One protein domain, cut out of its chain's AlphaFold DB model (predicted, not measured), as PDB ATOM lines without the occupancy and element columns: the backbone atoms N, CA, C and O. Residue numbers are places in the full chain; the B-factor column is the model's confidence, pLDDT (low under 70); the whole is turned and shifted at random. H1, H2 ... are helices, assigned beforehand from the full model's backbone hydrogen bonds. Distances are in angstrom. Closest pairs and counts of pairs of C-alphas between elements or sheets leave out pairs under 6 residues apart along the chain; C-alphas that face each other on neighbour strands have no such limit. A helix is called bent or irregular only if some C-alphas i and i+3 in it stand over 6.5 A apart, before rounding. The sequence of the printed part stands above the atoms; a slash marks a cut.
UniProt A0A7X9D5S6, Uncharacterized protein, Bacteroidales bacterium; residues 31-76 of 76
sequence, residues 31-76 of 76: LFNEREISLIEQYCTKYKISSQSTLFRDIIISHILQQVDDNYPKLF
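This is residues 31 to 76 of the 76 residues of an uncharacterized protein of Bacteroidales bacterium (UniProt A0A7X9D5S6). One long helix, H2, and a shorter one, H1, meet near their ends as an L, with a tight turn at the corner and no core between them. Most of H2 sticks out as a free arm, and residues 72 to 76 prolong it as a tail; the first part of H1 stands free as the other, shorter arm. The printed part has 46 residues with two named helices, H1 then H2 along the chain, and no named strand; the class is all helix. The whole is extended, with a radius of gyration of the C-alphas of 14.9 A and spans of 46 by 22 by 15 A, the longest made by H2 and its tail.

H2, residues 52 to 71, is the longest helix. H1, residues 34 to 46, is about perpendicular to it, their lines at 86 degrees. The two are close but not clearly touching, with 2 pairs of C-alphas within 8 A. Their closest C-alphas, those of Cys 44 and Gln 52, are 7.1 A apart, while the helix centres are 18.9 A apart. Residues 57 to 76, of which 57 to 71 belong to H2, stand free, as do residues 33 to 39, of which 34 to 39 belong to H1. In both helices every O i to N i+4 pair is within hydrogen-bond range.

H2 runs 28.4 A from C-alpha 52 at (-23.314, 51.640, -32.313) to C-alpha 71 at (-2.278, 46.939, -13.756). H1 measures 18.4 A from first to last C-alpha and begins at C-alpha 34, (-16.308, 62.251, -40.964). Neither helix is bent.

The two C-alphas farthest apart, those of Glu 34 and Phe 76, are 47.3 A apart. The link from H1 to H2, residues 47 to 51, is tight. The printed part has no cut, and Phe 76 is the chain's last residue. The mean pLDDT of the printed part is 92.2, and residue 76 is the one printed residue under 70.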
ATOM      1  N   LEU A  31     -18.167  63.127 -29.979       96.19
ATOM      2  CA  LEU A  31     -18.057  63.770 -31.283       96.19
ATOM      3  C   LEU A  31     -16.991  63.032 -32.090       96.19
ATOM      4  O   LEU A  31     -15.909  62.772 -31.571       96.19
ATOM      5  N   PHE A  32     -17.317  62.715 -33.339       96.88
ATOM      6  CA  PHE A  32     -16.428  62.062 -34.293       96.88
ATOM      7  C   PHE A  32     -16.270  62.948 -35.522       96.88
ATOM      8  O   PHE A  32     -17.181  63.704 -35.871       96.88
ATOM      9  N   ASN A  33     -15.132  62.834 -36.195       98.19
ATOM     10  CA  ASN A  33     -14.980  63.394 -37.532       98.19
ATOM     11  C   ASN A  33     -15.629  62.484 -38.598       98.19
ATOM     12  O   ASN A  33     -16.043  61.355 -38.327       98.19
ATOM     13  N   GLU A  34     -15.693  62.971 -39.839       98.25
ATOM     14  CA  GLU A  34     -16.308  62.251 -40.964       98.25
ATOM     15  C   GLU A  34     -15.631  60.905 -41.272       98.25
ATOM     16  O   GLU A  34     -16.290  59.928 -41.630       98.25
ATOM     17  N   ARG A  35     -14.305  60.825 -41.117       97.94
ATOM     18  CA  ARG A  35     -13.541  59.603 -41.406       97.94
ATOM     19  C   ARG A  35     -13.776  58.542 -40.337       97.94
ATOM     20  O   ARG A  35     -13.943  57.370 -40.659       97.94
ATOM     21  N   GLU A  36     -13.807  58.958 -39.076       97.50
ATOM     22  CA  GLU A  36     -14.066  58.098 -37.925       97.50
ATOM     23  C   GLU A  36     -15.466  57.496 -37.992       97.50
ATOM     24  O   GLU A  36     -15.607  56.280 -37.860       97.50
ATOM     25  N   ILE A  37     -16.494  58.312 -38.252       96.75
ATOM     26  CA  ILE A  37     -17.862  57.794 -38.323       96.75
ATOM     27  C   ILE A  37     -18.039  56.846 -39.514       96.75
ATOM     28  O   ILE A  37     -18.618  55.774 -39.348       96.75
ATOM     29  N   SER A  38     -17.443  57.158 -40.671       97.56
ATOM     30  CA  SER A  38     -17.479  56.267 -41.837       97.56
ATOM     31  C   SER A  38     -16.824  54.913 -41.541       97.56
ATOM     32  O   SER A  38     -17.377  53.863 -41.876       97.56
ATOM     33  N   LEU A  39     -15.679  54.909 -40.851       97.12
ATOM     34  CA  LEU A  39     -15.014  53.683 -40.408       97.12
ATOM     35  C   LEU A  39     -15.911  52.863 -39.466       97.12
ATOM     36  O   LEU A  39     -16.040  51.647 -39.630       97.12
ATOM     37  N   ILE A  40     -16.539  53.519 -38.488       96.19
ATOM     38  CA  ILE A  40     -17.432  52.871 -37.522       96.19
ATOM     39  C   ILE A  40     -18.641  52.251 -38.231       96.19
ATOM     40  O   ILE A  40     -19.012  51.112 -37.938       96.19
ATOM     41  N   GLU A  41     -19.250  52.959 -39.178       95.62
ATOM     42  CA  GLU A  41     -20.397  52.468 -39.946       95.62
ATOM     43  C   GLU A  41     -20.035  51.257 -40.810       95.62
ATOM     44  O   GLU A  41     -20.767  50.258 -40.827       95.62
ATOM     45  N   GLN A  42     -18.873  51.293 -41.467       96.88
ATOM     46  CA  GLN A  42     -18.345  50.150 -42.215       96.88
ATOM     47  C   GLN A  42     -18.110  48.948 -41.295       96.88
ATOM     48  O   GLN A  42     -18.496  47.824 -41.633       96.88
ATOM     49  N   TYR A  43     -17.538  49.174 -40.110       96.56
ATOM     50  CA  TYR A  43     -17.351  48.131 -39.105       96.56
ATOM     51  C   TYR A  43     -18.695  47.526 -38.670       96.56
ATOM     52  O   TYR A  43     -18.866  46.304 -38.695       96.56
ATOM     53  N   CYS A  44     -19.681  48.364 -38.337       95.94
ATOM     54  CA  CYS A  44     -21.010  47.910 -37.924       95.94
ATOM     55  C   CYS A  44     -21.696  47.087 -39.019       95.94
ATOM     56  O   CYS A  44     -22.276  46.040 -38.729       95.94
ATOM     57  N   THR A  45     -21.567  47.516 -40.275       95.69
ATOM     58  CA  THR A  45     -22.119  46.812 -41.439       95.69
ATOM     59  C   THR A  45     -21.453  45.451 -41.630       95.69
ATOM     60  O   THR A  45     -22.140  44.438 -41.772       95.69
ATOM     61  N   LYS A  46     -20.116  45.398 -41.558       96.75
ATOM     62  CA  LYS A  46     -19.334  44.165 -41.730       96.75
ATOM     63  C   LYS A  46     -19.694  43.096 -40.696       96.75
ATOM     64  O   LYS A  46     -19.822  41.926 -41.053       96.75
ATOM     65  N   TYR A  47     -19.877  43.490 -39.437       95.81
ATOM     66  CA  TYR A  47     -20.154  42.568 -38.328       95.81
ATOM     67  C   TYR A  47     -21.639  42.479 -37.947       95.81
ATOM     68  O   TYR A  47     -21.974  41.837 -36.953       95.81
ATOM     69  N   LYS A  48     -22.536  43.080 -38.743       94.81
ATOM     70  CA  LYS A  48     -23.999  43.069 -38.536       94.81
ATOM     71  C   LYS A  48     -24.414  43.555 -37.145       94.81
ATOM     72  O   LYS A  48     -25.313  43.003 -36.510       94.81
ATOM     73  N   ILE A  49     -23.741  44.592 -36.663       94.75
ATOM     74  CA  ILE A  49     -24.019  45.179 -35.358       94.75
ATOM     75  C   ILE A  49     -25.233  46.096 -35.488       94.75
ATOM     76  O   ILE A  49     -25.233  47.041 -36.270       94.75
ATOM     77  N   SER A  50     -26.260  45.832 -34.685       89.81
ATOM     78  CA  SER A  50     -27.527  46.569 -34.726       89.81
ATOM     79  C   SER A  50     -27.464  47.955 -34.079       89.81
ATOM     80  O   SER A  50     -28.298  48.807 -34.373       89.81
ATOM     81  N   SER A  51     -26.511  48.194 -33.172       93.12
ATOM     82  CA  SER A  51     -26.435  49.429 -32.390       93.12
ATOM     83  C   SER A  51     -24.995  49.844 -32.104       93.12
ATOM     84  O   SER A  51     -24.280  49.166 -31.361       93.12
ATOM     85  N   GLN A  52     -24.611  51.020 -32.604       93.12
ATOM     86  CA  GLN A  52     -23.314  51.640 -32.313       93.12
ATOM     87  C   GLN A  52     -23.126  51.871 -30.806       93.12
ATOM     88  O   GLN A  52     -22.071  51.588 -30.252       93.12
ATOM     89  N   SER A  53     -24.183  52.277 -30.093       92.50
ATOM     90  CA  SER A  53     -24.145  52.470 -28.637       92.50
ATOM     91  C   SER A  53     -23.813  51.192 -27.863       92.50
ATOM     92  O   SER A  53     -23.271  51.265 -26.761       92.50
ATOM     93  N   THR A  54     -24.175  50.024 -28.398       92.50
ATOM     94  CA  THR A  54     -23.814  48.737 -27.788       92.50
ATOM     95  C   THR A  54     -22.357  48.406 -28.069       92.50
ATOM     96  O   THR A  54     -21.644  48.080 -27.126       92.50
ATOM     97  N   LEU A  55     -21.909  48.599 -29.313       95.00
ATOM     98  CA  LEU A  55     -20.510  48.427 -29.708       95.00
ATOM     99  C   LEU A  55     -19.565  49.284 -28.864       95.00
ATOM    100  O   LEU A  55     -18.634  48.764 -28.260       95.00
ATOM    101  N   PHE A  56     -19.819  50.591 -28.788       95.12
ATOM    102  CA  PHE A  56     -18.949  51.501 -28.046       95.12
ATOM    103  C   PHE A  56     -18.872  51.134 -26.573       95.12
ATOM    104  O   PHE A  56     -17.792  51.137 -25.996       95.12
ATOM    105  N   ARG A  57     -20.007  50.788 -25.959       94.38
ATOM    106  CA  ARG A  57     -20.028  50.391 -24.552       94.38
ATOM    107  C   ARG A  57     -19.199  49.136 -24.313       94.38
ATOM    108  O   ARG A  57     -18.455  49.100 -23.343       94.38
ATOM    109  N   ASP A  58     -19.348  48.142 -25.179       94.44
ATOM    110  CA  ASP A  58     -18.631  46.877 -25.066       94.44
ATOM    111  C   ASP A  58     -17.119  47.089 -25.182       94.44
ATOM    112  O   ASP A  58     -16.368  46.671 -24.305       94.44
ATOM    113  N   ILE A  59     -16.685  47.856 -26.188       95.69
ATOM    114  CA  ILE A  59     -15.272  48.198 -26.385       95.69
ATOM    115  C   ILE A  59     -14.720  48.981 -25.189       95.69
ATOM    116  O   ILE A  59     -13.672  48.620 -24.662       95.69
ATOM    117  N   ILE A  60     -15.415  50.033 -24.740       95.75
ATOM    118  CA  ILE A  60     -14.948  50.891 -23.640       95.75
ATOM    119  C   ILE A  60     -14.804  50.082 -22.350       95.75
ATOM    120  O   ILE A  60     -13.763  50.148 -21.702       95.75
ATOM    121  N   ILE A  61     -15.831  49.314 -21.974       95.56
ATOM    122  CA  ILE A  61     -15.801  48.536 -20.733       95.56
ATOM    123  C   ILE A  61     -14.775  47.408 -20.827       95.56
ATOM    124  O   ILE A  61     -14.010  47.229 -19.886       95.56
ATOM    125  N   SER A  62     -14.699  46.704 -21.959       96.25
ATOM    126  CA  SER A  62     -13.695  45.653 -22.164       96.25
ATOM    127  C   SER A  62     -12.278  46.201 -22.044       96.25
ATOM    128  O   SER A  62     -11.454  45.610 -21.356       96.25
ATOM    129  N   HIS A  63     -12.006  47.360 -22.649       96.19
ATOM    130  CA  HIS A  63     -10.695  47.994 -22.570       96.19
ATOM    131  C   HIS A  63     -10.346  48.427 -21.141       96.19
ATOM    132  O   HIS A  63      -9.242  48.157 -20.676       96.19
ATOM    133  N   ILE A  64     -11.290  49.048 -20.422       95.19
ATOM    134  CA  ILE A  64     -11.081  49.450 -19.022       95.19
ATOM    135  C   ILE A  64     -10.812  48.226 -18.144       95.19
ATOM    136  O   ILE A  64      -9.880  48.250 -17.348       95.19
ATOM    137  N   LEU A  65     -11.601  47.158 -18.285       94.19
ATOM    138  CA  LEU A  65     -11.420  45.933 -17.501       94.19
ATOM    139  C   LEU A  65     -10.055  45.295 -17.767       94.19
ATOM    140  O   LEU A  65      -9.348  44.985 -16.816       94.19
ATOM    141  N   GLN A  66      -9.649  45.192 -19.034       94.25
ATOM    142  CA  GLN A  66      -8.321  44.695 -19.405       94.25
ATOM    143  C   GLN A  66      -7.204  45.521 -18.762       94.25
ATOM    144  O   GLN A  66      -6.295  44.964 -18.160       94.25
ATOM    145  N   GLN A  67      -7.297  46.851 -18.818       92.56
ATOM    146  CA  GLN A  67      -6.303  47.721 -18.188       92.56
ATOM    147  C   GLN A  67      -6.259  47.575 -16.664       92.56
ATOM    148  O   GLN A  67      -5.188  47.713 -16.074       92.56
ATOM    149  N   VAL A  68      -7.404  47.341 -16.020       90.50
ATOM    150  CA  VAL A  68      -7.464  47.097 -14.574       90.50
ATOM    151  C   VAL A  68      -6.815  45.761 -14.231       90.50
ATOM    152  O   VAL A  68      -6.031  45.713 -13.287       90.50
ATOM    153  N   ASP A  69      -7.089  44.713 -15.004       88.81
ATOM    154  CA  ASP A  69      -6.497  43.389 -14.803       88.81
ATOM    155  C   ASP A  69      -4.974  43.414 -15.014       88.81
ATOM    156  O   ASP A  69      -4.224  42.855 -14.211       88.81
ATOM    157  N   ASP A  70      -4.506  44.121 -16.047       87.62
ATOM    158  CA  ASP A  70      -3.082  44.231 -16.382       87.62
ATOM    159  C   ASP A  70      -2.287  45.032 -15.337       87.62
ATOM    160  O   ASP A  70      -1.124  44.720 -15.064       87.62
ATOM    161  N   ASN A  71      -2.909  46.053 -14.739       81.19
ATOM    162  CA  ASN A  71      -2.278  46.939 -13.756       81.19
ATOM    163  C   ASN A  71      -2.601  46.576 -12.304       81.19
ATOM    164  O   ASN A  71      -2.186  47.299 -11.391       81.19
ATOM    165  N   TYR A  72      -3.342  45.490 -12.058       77.12
ATOM    166  CA  TYR A  72      -3.605  45.061 -10.694       77.12
ATOM    167  C   TYR A  72      -2.267  44.700 -10.035       77.12
ATOM    168  O   TYR A  72      -1.528  43.874 -10.585       77.12
ATOM    169  N   PRO A  73      -1.911  45.312  -8.889       74.25
ATOM    170  CA  PRO A  73      -0.651  45.025  -8.225       74.25
ATOM    171  C   PRO A  73      -0.620  43.536  -7.901       74.25
ATOM    172  O   PRO A  73      -1.395  43.043  -7.078       74.25
ATOM    173  N   LYS A  74       0.252  42.800  -8.593       72.00
ATOM    174  CA  LYS A  74       0.459  41.386  -8.307       72.00
ATOM    175  C   LYS A  74       1.002  41.314  -6.888       72.00
ATOM    176  O   LYS A  74       1.990  41.971  -6.560       72.00
ATOM    177  N   LEU A  75       0.277  40.602  -6.028       75.38
ATOM    178  CA  LEU A  75       0.716  40.277  -4.678       75.38
ATOM    179  C   LEU A  75       1.944  39.371  -4.814       75.38
ATOM    180  O   LEU A  75       1.793  38.153  -4.802       75.38
ATOM    181  N   PHE A  76       3.116  40.004  -4.929       61.66
ATOM    182  CA  PHE A  76       4.436  39.403  -5.148       61.66
ATOM    183  C   PHE A  76       4.649  38.781  -6.538       61.66
ATOM    184  O   PHE A  76       3.790  38.013  -7.026       61.66
TER     185      PHE A  76